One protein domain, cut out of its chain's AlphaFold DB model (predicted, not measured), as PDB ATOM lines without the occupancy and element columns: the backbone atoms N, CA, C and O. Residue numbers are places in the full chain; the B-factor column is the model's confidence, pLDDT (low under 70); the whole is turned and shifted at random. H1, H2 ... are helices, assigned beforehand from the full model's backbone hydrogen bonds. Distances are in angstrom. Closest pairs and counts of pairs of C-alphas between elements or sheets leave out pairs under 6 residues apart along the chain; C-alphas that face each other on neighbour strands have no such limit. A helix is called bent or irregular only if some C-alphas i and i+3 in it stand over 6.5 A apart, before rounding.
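What this domain is: This is residues 9 to 109 of the 136 residues of an uncharacterized protein of Paenibacillus macquariensis (UniProt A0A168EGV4). A long helix, H1, sticks out like an arm with its residues 9 to 29, and its last turns meet a small head of four shorter helices. Within the head, H5 lies nearest the middle of the domain, H2 packs on it, and H3 and H4 run opposite ways, side by side, at the end of the head away from the arm; the contacts of H3 and H4 with the rest are few. A 15-residue link, residues 38 to 52, loops out between H1 and H2, with a short antiparallel pairing in it. The printed part has 101 residues, with five named helices in the order H1 to H5 and no named strand; the class is all helix. It is loose, with a radius of gyration of the C-alphas of 17.2 A, and spans 55 by 38 by 23 A.

How they stand to each other: H1, residues 9 to 37, touches H5, residues 93 to 109, with residues 33 to 37 alone; the closest C-alphas, of Gly 37 and Ala 98, are 4.1 A apart, at a steep tilt of 60 degrees, opposite ways. H2, residues 53 to 60, touches H5 at a steep tilt of 57 degrees, the same way, closest at the C-alphas of Tyr 55 and Ala 98, 5.6 A. H3, residues 62 to 72, and H4, residues 78 to 88, form a helical hairpin and only just touch, with 3 pairs of C-alphas within 8 A, the closest Ser 67 and Gly 81 at 6.7 A; the tilt is a shallow 30 degrees. H4 and H5 are close but not clearly touching, with the C-alphas of Ile 86 and Ile 96 closest at 7.4 A. H1 is apart from H3 and H4. Every O i to N i+4 pair is within hydrogen-bond range in H2 and H4, against 20 of 25 in H1, 5 of 7 in H3 and 11 of 13 in H5.

Where its parts are: H1 begins at C-alpha 9, (24.174, -13.982, 95.574), and is 39.2 A long, with a kink of 34 degrees near residue 16. H5 is 24.4 A long and ends at C-alpha 109, (-2.604, 0.691, 114.818). H3 is 16.7 A, H4 15.9 A and H2 10.9 A long. H3 is irregular, with C-alphas 69 and 72 7.0 A apart; H1 and H5 are only just irregular, with C-alphas 14 and 17, and 103 and 106, each 6.6 A apart.

The domain as a whole: The two C-alphas farthest apart, of Lys 9 and Asp 73, are 56.1 A apart. The printed part has no cut. The link H1 to H2 is long; the other three are tight. Residues 62 to 91 have pLDDT under 70.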
ATOM      1  N   LYS A   9      24.831 -12.690  95.844       82.19
ATOM      2  CA  LYS A   9      24.174 -13.982  95.574       82.19
ATOM      3  C   LYS A   9      24.485 -15.035  96.639       82.19
ATOM      4  O   LYS A   9      23.607 -15.822  96.972       82.19
ATOM      5  N   ILE A  10      25.704 -15.027  97.181       82.75
ATOM      6  CA  ILE A  10      26.114 -15.936  98.260       82.75
ATOM      7  C   ILE A  10      25.383 -15.551  99.547       82.75
ATOM      8  O   ILE A  10      24.757 -16.404 100.164       82.75
ATOM      9  N   ILE A  11      25.365 -14.258  99.888       83.12
ATOM     10  CA  ILE A  11      24.590 -13.739 101.028       83.12
ATOM     11  C   ILE A  11      23.110 -14.102 100.872       83.12
ATOM     12  O   ILE A  11      22.509 -14.632 101.802       83.12
ATOM     13  N   ALA A  12      22.536 -13.884  99.684       87.88
ATOM     14  CA  ALA A  12      21.155 -14.259  99.410       87.88
ATOM     15  C   ALA A  12      20.920 -15.756  99.639       87.88
ATOM     16  O   ALA A  12      19.950 -16.097 100.290       87.88
ATOM     17  N   HIS A  13      21.807 -16.653  99.201       88.00
ATOM     18  CA  HIS A  13      21.643 -18.092  99.436       88.00
ATOM     19  C   HIS A  13      21.641 -18.489 100.919       88.00
ATOM     20  O   HIS A  13      20.926 -19.414 101.287       88.00
ATOM     21  N   TYR A  14      22.396 -17.794 101.772       87.44
ATOM     22  CA  TYR A  14      22.391 -18.057 103.215       87.44
ATOM     23  C   TYR A  14      21.161 -17.478 103.924       87.44
ATOM     24  O   TYR A  14      20.657 -18.079 104.869       87.44
ATOM     25  N   VAL A  15      20.662 -16.327 103.468       91.44
ATOM     26  CA  VAL A  15      19.534 -15.616 104.096       91.44
ATOM     27  C   VAL A  15      18.175 -16.075 103.548       91.44
ATOM     28  O   VAL A  15      17.171 -16.047 104.250       91.44
ATOM     29  N   LEU A  16      18.114 -16.531 102.299       93.12
ATOM     30  CA  LEU A  16      16.882 -16.987 101.657       93.12
ATOM     31  C   LEU A  16      16.193 -18.151 102.396       93.12
ATOM     32  O   LEU A  16      14.985 -18.050 102.599       93.12
ATOM     33  N   PRO A  17      16.879 -19.229 102.837       92.50
ATOM     34  CA  PRO A  17      16.204 -20.321 103.533       92.50
ATOM     35  C   PRO A  17      15.620 -19.881 104.880       92.50
ATOM     36  O   PRO A  17      14.511 -20.288 105.215       92.50
ATOM     37  N   SER A  18      16.301 -19.009 105.630       91.81
ATOM     38  CA  SER A  18      15.753 -18.473 106.881       91.81
ATOM     39  C   SER A  18      14.571 -17.531 106.632       91.81
ATOM     40  O   SER A  18      13.568 -17.623 107.335       91.81
ATOM     41  N   LEU A  19      14.625 -16.696 105.589       92.50
ATOM     42  CA  LEU A  19      13.488 -15.870 105.164       92.50
ATOM     43  C   LEU A  19      12.269 -16.712 104.771       92.50
ATOM     44  O   LEU A  19      11.155 -16.396 105.182       92.50
ATOM     45  N   LEU A  20      12.468 -17.787 104.005       94.12
ATOM     46  CA  LEU A  20      11.392 -18.695 103.603       94.12
ATOM     47  C   LEU A  20      10.763 -19.394 104.812       94.12
ATOM     48  O   LEU A  20       9.540 -19.485 104.890       94.12
ATOM     49  N   LEU A  21      11.578 -19.837 105.773       94.38
ATOM     50  CA  LEU A  21      11.079 -20.424 107.017       94.38
ATOM     51  C   LEU A  21      10.251 -19.421 107.823       94.38
ATOM     52  O   LEU A  21       9.165 -19.767 108.276       94.38
ATOM     53  N   ILE A  22      10.711 -18.174 107.957       93.62
ATOM     54  CA  ILE A  22       9.944 -17.121 108.640       93.62
ATOM     55  C   ILE A  22       8.630 -16.855 107.896       93.62
ATOM     56  O   ILE A  22       7.579 -16.749 108.526       93.62
ATOM     57  N   MET A  23       8.659 -16.796 106.562       91.88
ATOM     58  CA  MET A  23       7.461 -16.615 105.742       91.88
ATOM     59  C   MET A  23       6.439 -17.735 105.981       91.88
ATOM     60  O   MET A  23       5.268 -17.467 106.243       91.88
ATOM     61  N   ALA A  24       6.892 -18.985 105.963       93.31
ATOM     62  CA  ALA A  24       6.036 -20.147 106.153       93.31
ATOM     63  C   ALA A  24       5.530 -20.298 107.595       93.31
ATOM     64  O   ALA A  24       4.385 -20.678 107.800       93.31
ATOM     65  N   ILE A  25       6.354 -20.015 108.604       94.38
ATOM     66  CA  ILE A  25       5.996 -20.265 110.007       94.38
ATOM     67  C   ILE A  25       5.218 -19.099 110.612       94.38
ATOM     68  O   ILE A  25       4.345 -19.332 111.436       94.38
ATOM     69  N   VAL A  26       5.513 -17.854 110.234       92.00
ATOM     70  CA  VAL A  26       4.886 -16.670 110.846       92.00
ATOM     71  C   VAL A  26       3.745 -16.146 109.990       92.00
ATOM     72  O   VAL A  26       2.637 -15.962 110.485       92.00
ATOM     73  N   TYR A  27       3.977 -15.918 108.698       90.75
ATOM     74  CA  TYR A  27       2.982 -15.239 107.865       90.75
ATOM     75  C   TYR A  27       1.858 -16.175 107.427       90.75
ATOM     76  O   TYR A  27       0.702 -15.759 107.389       90.75
ATOM     77  N   LEU A  28       2.161 -17.445 107.152       93.12
ATOM     78  CA  LEU A  28       1.152 -18.431 106.766       93.12
ATOM     79  C   LEU A  28       0.049 -18.607 107.826       93.12
ATOM     80  O   LEU A  28      -1.116 -18.466 107.453       93.12
ATOM     81  N   PRO A  29       0.332 -18.855 109.125       91.44
ATOM     82  CA  PRO A  29      -0.741 -18.983 110.108       91.44
ATOM     83  C   PRO A  29      -1.524 -17.684 110.292       91.44
ATOM     84  O   PRO A  29      -2.735 -17.751 110.448       91.44
ATOM     85  N   ILE A  30      -0.885 -16.512 110.198       90.25
ATOM     86  CA  ILE A  30      -1.587 -15.220 110.271       90.25
ATOM     87  C   ILE A  30      -2.593 -15.091 109.121       90.25
ATOM     88  O   ILE A  30      -3.754 -14.747 109.348       90.25
ATOM     89  N   LEU A  31      -2.171 -15.407 107.894       92.50
ATOM     90  CA  LEU A  31      -3.047 -15.389 106.723       92.50
ATOM     91  C   LEU A  31      -4.173 -16.418 106.839       92.50
ATOM     92  O   LEU A  31      -5.312 -16.109 106.498       92.50
ATOM     93  N   LEU A  32      -3.884 -17.612 107.362       90.12
ATOM     94  CA  LEU A  32      -4.907 -18.620 107.635       90.12
ATOM     95  C   LEU A  32      -5.915 -18.126 108.669       90.12
ATOM     96  O   LEU A  32      -7.109 -18.254 108.436       90.12
ATOM     97  N   THR A  33      -5.476 -17.532 109.779       89.00
ATOM     98  CA  THR A  33      -6.377 -16.965 110.792       89.00
ATOM     99  C   THR A  33      -7.262 -15.871 110.196       89.00
ATOM    100  O   THR A  33      -8.453 -15.824 110.496       89.00
ATOM    101  N   ALA A  34      -6.713 -15.029 109.315       89.88
ATOM    102  CA  ALA A  34      -7.481 -13.990 108.635       89.88
ATOM    103  C   ALA A  34      -8.512 -14.597 107.674       89.88
ATOM    104  O   ALA A  34      -9.665 -14.181 107.665       89.88
ATOM    105  N   TYR A  35      -8.121 -15.621 106.909       90.44
ATOM    106  CA  TYR A  35      -9.026 -16.349 106.025       90.44
ATOM    107  C   TYR A  35     -10.134 -17.073 106.798       90.44
ATOM    108  O   TYR A  35     -11.300 -16.977 106.421       90.44
ATOM    109  N   TYR A  36      -9.788 -17.741 107.904       89.56
ATOM    110  CA  TYR A  36     -10.762 -18.375 108.784       89.56
ATOM    111  C   TYR A  36     -11.761 -17.348 109.313       89.56
ATOM    112  O   TYR A  36     -12.953 -17.601 109.247       89.56
ATOM    113  N   GLY A  37     -11.314 -16.150 109.700       87.25
ATOM    114  CA  GLY A  37     -12.199 -15.059 110.118       87.25
ATOM    115  C   GLY A  37     -13.287 -14.674 109.106       87.25
ATOM    116  O   GLY A  37     -14.334 -14.171 109.511       87.25
ATOM    117  N   LEU A  38     -13.079 -14.934 107.809       89.94
ATOM    118  CA  LEU A  38     -14.025 -14.608 106.732       89.94
ATOM    119  C   LEU A  38     -15.028 -15.729 106.406       89.94
ATOM    120  O   LEU A  38     -15.912 -15.561 105.557       89.94
ATOM    121  N   ILE A  39     -14.871 -16.896 107.023       90.56
ATOM    122  CA  ILE A  39     -15.726 -18.060 106.798       90.56
ATOM    123  C   ILE A  39     -16.474 -18.411 108.081       90.56
ATOM    124  O   ILE A  39     -16.004 -18.159 109.178       90.56
ATOM    125  N   GLU A  40     -17.644 -19.007 107.936       87.81
ATOM    126  CA  GLU A  40     -18.378 -19.673 109.003       87.81
ATOM    127  C   GLU A  40     -17.963 -21.144 108.948       87.81
ATOM    128  O   GLU A  40     -18.212 -21.834 107.946       87.81
ATOM    129  N   TRP A  41     -17.241 -21.618 109.965       85.12
ATOM    130  CA  TRP A  41     -16.809 -23.010 109.989       85.12
ATOM    131  C   TRP A  41     -16.559 -23.522 111.396       85.12
ATOM    132  O   TRP A  41     -15.691 -23.052 112.119       85.12
ATOM    133  N   ASN A  42     -17.243 -24.603 111.734       79.00
ATOM    134  CA  ASN A  42     -17.188 -25.237 113.043       79.00
ATOM    135  C   ASN A  42     -16.134 -26.356 113.165       79.00
ATOM    136  O   ASN A  42     -16.051 -27.034 114.185       79.00
ATOM    137  N   GLY A  43     -15.310 -26.559 112.133       78.44
ATOM    138  CA  GLY A  43     -14.292 -27.614 112.095       78.44
ATOM    139  C   GLY A  43     -14.808 -28.939 111.532       78.44
ATOM    140  O   GLY A  43     -14.012 -29.831 111.244       78.44
ATOM    141  N   ILE A  44     -16.126 -29.078 111.346       75.38
ATOM    142  CA  ILE A  44     -16.786 -30.305 110.894       75.38
ATOM    143  C   ILE A  44     -17.828 -29.970 109.821       75.38
ATOM    144  O   ILE A  44     -18.891 -29.422 110.090       75.38
ATOM    145  N   GLY A  45     -17.573 -30.378 108.579       77.69
ATOM    146  CA  GLY A  45     -18.489 -30.135 107.462       77.69
ATOM    147  C   GLY A  45     -18.034 -28.989 106.561       77.69
ATOM    148  O   GLY A  45     -16.839 -28.704 106.463       77.69
ATOM    149  N   LYS A  46     -18.975 -28.385 105.827       79.50
ATOM    150  CA  LYS A  46     -18.665 -27.449 104.737       79.50
ATOM    151  C   LYS A  46     -18.348 -26.054 105.273       79.50
ATOM    152  O   LYS A  46     -19.144 -25.485 106.008       79.50
ATOM    153  N   MET A  47     -17.217 -25.501 104.842       86.50
ATOM    154  CA  MET A  47     -16.890 -24.088 105.038       86.50
ATOM    155  C   MET A  47     -17.833 -23.226 104.198       86.50
ATOM    156  O   MET A  47     -17.987 -23.472 102.997       86.50
ATOM    157  N   LYS A  48     -18.440 -22.205 104.804       87.00
ATOM    158  CA  LYS A  48     -19.261 -21.219 104.097       87.00
ATOM    159  C   LYS A  48     -18.572 -19.864 104.163       87.00
ATOM    160  O   LYS A  48     -18.287 -19.367 105.243       87.00
ATOM    161  N   PHE A  49     -18.301 -19.256 103.014       91.75
ATOM    162  CA  PHE A  49     -17.759 -17.900 102.985       91.75
ATOM    163  C   PHE A  49     -18.869 -16.895 103.295       91.75
ATOM    164  O   PHE A  49     -19.841 -16.802 102.547       91.75
ATOM    165  N   ILE A  50     -18.715 -16.170 104.402       89.75
ATOM    166  CA  ILE A  50     -19.659 -15.150 104.888       89.75
ATOM    167  C   ILE A  50     -19.041 -13.741 104.860       89.75
ATOM    168  O   ILE A  50     -19.663 -12.759 105.253       89.75
ATOM    169  N   GLY A  51     -17.808 -13.607 104.363       90.31
ATOM    170  CA  GLY A  51     -17.131 -12.323 104.219       90.31
ATOM    171  C   GLY A  51     -16.845 -11.671 105.571       90.31
ATOM    172  O   GLY A  51     -16.305 -12.300 106.471       90.31
ATOM    173  N   LEU A  52     -17.181 -10.387 105.722       89.56
ATOM    174  CA  LEU A  52     -16.872  -9.617 106.935       89.56
ATOM    175  C   LEU A  52     -17.934  -9.733 108.041       89.56
ATOM    176  O   LEU A  52     -17.837  -9.031 109.047       89.56
ATOM    177  N   GLU A  53     -18.943 -10.591 107.876       86.94
ATOM    178  CA  GLU A  53     -20.057 -10.720 108.823       86.94
ATOM    179  C   GLU A  53     -19.572 -10.996 110.251       86.94
ATOM    180  O   GLU A  53     -19.957 -10.267 111.166       86.94
ATOM    181  N   ASN A  54     -18.636 -11.937 110.431       84.88
ATOM    182  CA  ASN A  54     -18.022 -12.221 111.733       84.88
ATOM    183  C   ASN A  54     -17.438 -10.955 112.374       84.88
ATOM    184  O   ASN A  54     -17.714 -10.648 113.530       84.88
ATOM    185  N   TYR A  55     -16.676 -10.172 111.612       84.50
ATOM    186  CA  TYR A  55     -16.027  -8.967 112.124       84.50
ATOM    187  C   TYR A  55     -17.043  -7.924 112.598       84.50
ATOM    188  O   TYR A  55     -16.874  -7.324 113.656       84.50
ATOM    189  N   VAL A  56     -18.117  -7.718 111.833       82.81
ATOM    190  CA  VAL A  56     -19.164  -6.744 112.172       82.81
ATOM    191  C   VAL A  56     -19.970  -7.188 113.391       82.81
ATOM    192  O   VAL A  56     -20.320  -6.342 114.214       82.81
ATOM    193  N   VAL A  57     -20.257  -8.486 113.520       81.94
ATOM    194  CA  VAL A  57     -20.944  -9.050 114.690       81.94
ATOM    195  C   VAL A  57     -20.125  -8.794 115.955       81.94
ATOM    196  O   VAL A  57     -20.650  -8.211 116.899       81.94
ATOM    197  N   PHE A  58     -18.829  -9.119 115.950       74.31
ATOM    198  CA  PHE A  58     -17.975  -8.934 117.129       74.31
ATOM    199  C   PHE A  58     -17.723  -7.472 117.481       74.31
ATOM    200  O   PHE A  58     -17.749  -7.116 118.655       74.31
ATOM    201  N   LEU A  59     -17.554  -6.598 116.487       77.06
ATOM    202  CA  LEU A  59     -17.406  -5.163 116.744       77.06
ATOM    203  C   LEU A  59     -18.658  -4.535 117.375       77.06
ATOM    204  O   LEU A  59     -18.550  -3.492 118.017       77.06
ATOM    205  N   LYS A  60     -19.838  -5.139 117.202       76.50
ATOM    206  CA  LYS A  60     -21.105  -4.663 117.781       76.50
ATOM    207  C   LYS A  60     -21.495  -5.369 119.080       76.50
ATOM    208  O   LYS A  60     -22.411  -4.898 119.749       76.50
ATOM    209  N   ASP A  61     -20.848  -6.477 119.429       75.31
ATOM    210  CA  ASP A  61     -21.203  -7.254 120.616       75.31
ATOM    211  C   ASP A  61     -20.740  -6.531 121.891       75.31
ATOM    212  O   ASP A  61     -19.544  -6.328 122.112       75.31
ATOM    213  N   LEU A  62     -21.691  -6.143 122.751       61.56
ATOM    214  CA  LEU A  62     -21.386  -5.504 124.036       61.56
ATOM    215  C   LEU A  62     -20.497  -6.389 124.918       61.56
ATOM    216  O   LEU A  62     -19.651  -5.854 125.627       61.56
ATOM    217  N   LYS A  63     -20.613  -7.720 124.838       67.19
ATOM    218  CA  LYS A  63     -19.790  -8.633 125.648       67.19
ATOM    219  C   LYS A  63     -18.315  -8.584 125.265       67.19
ATOM    220  O   LYS A  63     -17.448  -8.723 126.128       67.19
ATOM    221  N   PHE A  64     -18.020  -8.367 123.983       67.12
ATOM    222  CA  PHE A  64     -16.651  -8.169 123.513       67.12
ATOM    223  C   PHE A  64     -16.043  -6.915 124.160       67.12
ATOM    224  O   PHE A  64     -14.978  -6.991 124.775       67.12
ATOM    225  N   TRP A  65     -16.760  -5.788 124.123       68.62
ATOM    226  CA  TRP A  65     -16.314  -4.531 124.735       68.62
ATOM    227  C   TRP A  65     -16.253  -4.583 126.263       68.62
ATOM    228  O   TRP A  65     -15.315  -4.044 126.846       68.62
ATOM    229  N   GLU A  66     -17.187  -5.277 126.915       65.25
ATOM    230  CA  GLU A  66     -17.136  -5.546 128.356       65.25
ATOM    231  C   GLU A  66     -15.878  -6.339 128.721       65.25
ATOM    232  O   GLU A  66     -15.170  -5.974 129.656       65.25
ATOM    233  N   SER A  67     -15.529  -7.383 127.961       61.22
ATOM    234  CA  SER A  67     -14.298  -8.140 128.213       61.22
ATOM    235  C   SER A  67     -13.026  -7.316 127.972       61.22
ATOM    236  O   SER A  67     -12.069  -7.445 128.734       61.22
ATOM    237  N   ALA A  68     -13.028  -6.429 126.971       63.94
ATOM    238  CA  ALA A  68     -11.911  -5.535 126.680       63.94
ATOM    239  C   ALA A  68     -11.757  -4.418 127.734       63.94
ATOM    240  O   ALA A  68     -10.635  -4.027 128.054       63.94
ATOM    241  N   GLY A  69     -12.868  -3.918 128.286       61.50
ATOM    242  CA  GLY A  69     -12.902  -2.843 129.283       61.50
ATOM    243  C   GLY A  69     -12.732  -3.307 130.735       61.50
ATOM    244  O   GLY A  69     -12.107  -2.609 131.526       61.50
ATOM    245  N   HIS A  70     -13.230  -4.495 131.100       53.44
ATOM    246  CA  HIS A  70     -13.188  -5.022 132.473       53.44
ATOM    247  C   HIS A  70     -11.950  -5.872 132.799       53.44
ATOM    248  O   HIS A  70     -11.870  -6.443 133.890       53.44
ATOM    249  N   SER A  71     -10.931  -5.916 131.931       52.72
ATOM    250  CA  SER A  71      -9.609  -6.459 132.295       52.72
ATOM    251  C   SER A  71      -8.961  -5.750 133.502       52.72
ATOM    252  O   SER A  71      -7.939  -6.219 134.002       52.72
ATOM    253  N   SER A  72      -9.554  -4.659 133.997       52.34
ATOM    254  CA  SER A  72      -9.039  -3.825 135.084       52.34
ATOM    255  C   SER A  72      -9.540  -4.173 136.495       52.34
ATOM    256  O   SER A  72      -8.808  -3.897 137.440       52.34
ATOM    257  N   ASP A  73     -10.719  -4.785 136.684       56.47
ATOM    258  CA  ASP A  73     -11.349  -4.752 138.024       56.47
ATOM    259  C   ASP A  73     -10.949  -5.886 138.990       56.47
ATOM    260  O   ASP A  73     -10.917  -5.652 140.196       56.47
ATOM    261  N   HIS A  74     -10.573  -7.093 138.531       51.53
ATOM    262  CA  HIS A  74      -9.999  -8.114 139.438       51.53
ATOM    263  C   HIS A  74      -9.259  -9.272 138.727       51.53
ATOM    264  O   HIS A  74      -9.673 -10.428 138.788       51.53
ATOM    265  N   LEU A  75      -8.145  -8.965 138.047       52.91
ATOM    266  CA  LEU A  75      -7.123  -9.927 137.579       52.91
ATOM    267  C   LEU A  75      -7.632 -11.130 136.754       52.91
ATOM    268  O   LEU A  75      -7.261 -12.279 137.004       52.91
ATOM    269  N   LYS A  76      -8.403 -10.885 135.689       52.81
ATOM    270  CA  LYS A  76      -8.488 -11.852 134.583       52.81
ATOM    271  C   LYS A  76      -7.427 -11.481 133.554       52.81
ATOM    272  O   LYS A  76      -7.557 -10.483 132.850       52.81
ATOM    273  N   THR A  77      -6.346 -12.257 133.513       59.06
ATOM    274  CA  THR A  77      -5.279 -12.094 132.520       59.06
ATOM    275  C   THR A  77      -5.864 -12.187 131.107       59.06
ATOM    276  O   THR A  77      -6.871 -12.866 130.898       59.06
ATOM    277  N   LEU A  78      -5.228 -11.536 130.124       58.62
ATOM    278  CA  LEU A  78      -5.633 -11.602 128.710       58.62
ATOM    279  C   LEU A  78      -5.899 -13.053 128.262       58.62
ATOM    280  O   LEU A  78      -6.863 -13.339 127.560       58.62
ATOM    281  N   THR A  79      -5.096 -13.989 128.768       59.38
ATOM    282  CA  THR A  79      -5.254 -15.433 128.578       59.38
ATOM    283  C   THR A  79      -6.583 -15.995 129.099       59.38
ATOM    284  O   THR A  79      -7.218 -16.771 128.391       59.38
ATOM    285  N   VAL A  80      -7.044 -15.601 130.290       62.12
ATOM    286  CA  VAL A  80      -8.312 -16.081 130.883       62.12
ATOM    287  C   VAL A  80      -9.531 -15.417 130.230       62.12
ATOM    288  O   VAL A  80     -10.583 -16.047 130.099       62.12
ATOM    289  N   GLY A  81      -9.402 -14.165 129.779       62.69
ATOM    290  CA  GLY A  81     -10.421 -13.497 128.960       62.69
ATOM    291  C   GLY A  81     -10.646 -14.229 127.635       62.69
ATOM    292  O   GLY A  81     -11.775 -14.605 127.318       62.69
ATOM    293  N   ILE A  82      -9.555 -14.546 126.930       63.03
ATOM    294  CA  ILE A  82      -9.583 -15.332 125.688       63.03
ATOM    295  C   ILE A  82     -10.119 -16.752 125.937       63.03
ATOM    296  O   ILE A  82     -10.913 -17.251 125.147       63.03
ATOM    297  N   GLN A  83      -9.759 -17.412 127.044       59.72
ATOM    298  CA  GLN A  83     -10.264 -18.758 127.354       59.72
ATOM    299  C   GLN A  83     -11.770 -18.802 127.631       59.72
ATOM    300  O   GLN A  83     -12.441 -19.717 127.159       59.72
ATOM    301  N   ASN A  84     -12.322 -17.828 128.359       62.94
ATOM    302  CA  ASN A  84     -13.771 -17.762 128.590       62.94
ATOM    303  C   ASN A  84     -14.543 -17.468 127.302       62.94
ATOM    304  O   ASN A  84     -15.652 -17.968 127.126       62.94
ATOM    305  N   PHE A  85     -13.934 -16.704 126.394       57.00
ATOM    306  CA  PHE A  85     -14.449 -16.504 125.048       57.00
ATOM    307  C   PHE A  85     -14.474 -17.842 124.286       57.00
ATOM    308  O   PHE A  85     -15.536 -18.291 123.867       57.00
ATOM    309  N   ILE A  86     -13.357 -18.577 124.235       56.38
ATOM    310  CA  ILE A  86     -13.289 -19.913 123.607       56.38
ATOM    311  C   ILE A  86     -14.310 -20.894 124.217       56.38
ATOM    312  O   ILE A  86     -14.895 -21.689 123.487       56.38
ATOM    313  N   GLY A  87     -14.577 -20.811 125.527       58.91
ATOM    314  CA  GLY A  87     -15.560 -21.644 126.230       58.91
ATOM    315  C   GLY A  87     -17.030 -21.378 125.871       58.91
ATOM    316  O   GLY A  87     -17.855 -22.269 126.064       58.91
ATOM    317  N   GLN A  88     -17.365 -20.198 125.330       55.31
ATOM    318  CA  GLN A  88     -18.716 -19.865 124.843       55.31
ATOM    319  C   GLN A  88     -18.889 -20.097 123.329       55.31
ATOM    320  O   GLN A  88     -20.012 -20.336 122.890       55.31
ATOM    321  N   TYR A  89     -17.803 -20.086 122.545       53.56
ATOM    322  CA  TYR A  89     -17.807 -20.260 121.079       53.56
ATOM    323  C   TYR A  89     -17.145 -21.574 120.630       53.56
ATOM    324  O   TYR A  89     -16.479 -21.610 119.595       53.56
ATOM    325  N   THR A  90     -17.302 -22.657 121.395       53.38
ATOM    326  CA  THR A  90     -16.597 -23.952 121.245       53.38
ATOM    327  C   THR A  90     -16.787 -24.673 119.904       53.38
ATOM    328  O   THR A  90     -16.399 -25.832 119.763       53.38
ATOM    329  N   THR A  91     -17.381 -24.047 118.890       59.81
ATOM    330  CA  THR A  91     -17.570 -24.672 117.585       59.81
ATOM    331  C   THR A  91     -17.645 -23.661 116.435       59.81
ATOM    332  O   THR A  91     -18.339 -23.936 115.476       59.81
ATOM    333  N   ASP A  92     -16.975 -22.502 116.458       74.50
ATOM    334  CA  ASP A  92     -16.820 -21.695 115.225       74.50
ATOM    335  C   ASP A  92     -15.412 -21.087 115.101       74.50
ATOM    336  O   ASP A  92     -15.056 -20.096 115.740       74.50
ATOM    337  N   TRP A  93     -14.589 -21.712 114.257       79.94
ATOM    338  CA  TRP A  93     -13.236 -21.269 113.913       79.94
ATOM    339  C   TRP A  93     -13.233 -19.919 113.202       79.94
ATOM    340  O   TRP A  93     -12.242 -19.190 113.289       79.94
ATOM    341  N   GLY A  94     -14.332 -19.570 112.537       84.81
ATOM    342  CA  GLY A  94     -14.521 -18.269 111.926       84.81
ATOM    343  C   GLY A  94     -14.647 -17.159 112.945       84.81
ATOM    344  O   GLY A  94     -13.913 -16.170 112.901       84.81
ATOM    345  N   ALA A  95     -15.503 -17.374 113.937       81.50
ATOM    346  CA  ALA A  95     -15.666 -16.451 115.049       81.50
ATOM    347  C   ALA A  95     -14.359 -16.228 115.825       81.50
ATOM    348  O   ALA A  95     -13.972 -15.089 116.112       81.50
ATOM    349  N   ILE A  96     -13.636 -17.314 116.116       81.31
ATOM    350  CA  ILE A  96     -12.336 -17.252 116.794       81.31
ATOM    351  C   ILE A  96     -11.318 -16.491 115.935       81.31
ATOM    352  O   ILE A  96     -10.644 -15.590 116.438       81.31
ATOM    353  N   GLY A  97     -11.230 -16.798 114.637       85.31
ATOM    354  CA  GLY A  97     -10.321 -16.119 113.710       85.31
ATOM    355  C   GLY A  97     -10.576 -14.612 113.623       85.31
ATOM    356  O   GLY A  97      -9.637 -13.818 113.727       85.31
ATOM    357  N   ALA A  98     -11.842 -14.204 113.519       84.69
ATOM    358  CA  ALA A  98     -12.232 -12.796 113.486       84.69
ATOM    359  C   ALA A  98     -11.888 -12.071 114.797       84.69
ATOM    360  O   ALA A  98     -11.325 -10.977 114.771       84.69
ATOM    361  N   THR A  99     -12.143 -12.702 115.945       81.25
ATOM    362  CA  THR A  99     -11.851 -12.121 117.266       81.25
ATOM    363  C   THR A  99     -10.355 -11.892 117.478       81.25
ATOM    364  O   THR A  99      -9.946 -10.842 117.979       81.25
ATOM    365  N   LEU A 100      -9.515 -12.843 117.058       83.75
ATOM    366  CA  LEU A 100      -8.056 -12.702 117.122       83.75
ATOM    367  C   LEU A 100      -7.571 -11.530 116.263       83.75
ATOM    368  O   LEU A 100      -6.747 -10.734 116.710       83.75
ATOM    369  N   MET A 101      -8.123 -11.380 115.058       86.06
ATOM    370  CA  MET A 101      -7.781 -10.278 114.157       86.06
ATOM    371  C   MET A 101      -8.202  -8.918 114.720       86.06
ATOM    372  O   MET A 101      -7.396  -7.986 114.724       86.06
ATOM    373  N   ILE A 102      -9.418  -8.814 115.265       85.06
ATOM    374  CA  ILE A 102      -9.893  -7.591 115.931       85.06
ATOM    375  C   ILE A 102      -9.009  -7.259 117.138       85.06
ATOM    376  O   ILE A 102      -8.676  -6.097 117.343       85.06
ATOM    377  N   SER A 103      -8.563  -8.257 117.903       83.06
ATOM    378  CA  SER A 103      -7.684  -8.042 119.062       83.06
ATOM    379  C   SER A 103      -6.291  -7.529 118.673       83.06
ATOM    380  O   SER A 103      -5.694  -6.740 119.402       83.06
ATOM    381  N   ILE A 104      -5.764  -7.945 117.517       85.00
ATOM    382  CA  ILE A 104      -4.456  -7.495 117.016       85.00
ATOM    383  C   ILE A 104      -4.541  -6.086 116.404       85.00
ATOM    384  O   ILE A 104      -3.557  -5.347 116.447       85.00
ATOM    385  N   MET A 105      -5.699  -5.670 115.875       85.88
ATOM    386  CA  MET A 105      -5.861  -4.368 115.212       85.88
ATOM    387  C   MET A 105      -5.415  -3.164 116.063       85.88
ATOM    388  O   MET A 105      -4.627  -2.372 115.549       85.88
ATOM    389  N   PRO A 106      -5.827  -2.994 117.336       82.81
ATOM    390  CA  PRO A 106      -5.365  -1.880 118.166       82.81
ATOM    391  C   PRO A 106      -3.847  -1.854 118.344       82.81
ATOM    392  O   PRO A 106      -3.238  -0.787 118.300       82.81
ATOM    393  N   ILE A 107      -3.229  -3.028 118.497       85.75
ATOM    394  CA  ILE A 107      -1.776  -3.168 118.631       85.75
ATOM    395  C   ILE A 107      -1.096  -2.767 117.322       85.75
ATOM    396  O   ILE A 107      -0.125  -2.020 117.340       85.75
ATOM    397  N   MET A 108      -1.625  -3.217 116.185       85.50
ATOM    398  CA  MET A 108      -1.115  -2.862 114.864       85.50
ATOM    399  C   MET A 108      -1.242  -1.358 114.599       85.50
ATOM    400  O   MET A 108      -0.287  -0.738 114.145       85.50
ATOM    401  N   ILE A 109      -2.384  -0.755 114.935       88.12
ATOM    402  CA  ILE A 109      -2.604   0.691 114.818       88.12
ATOM    403  C   ILE A 109      -1.606   1.442 115.705       88.12
ATOM    404  O   ILE A 109      -0.909   2.331 115.224       88.12
TER     405      ILE A 109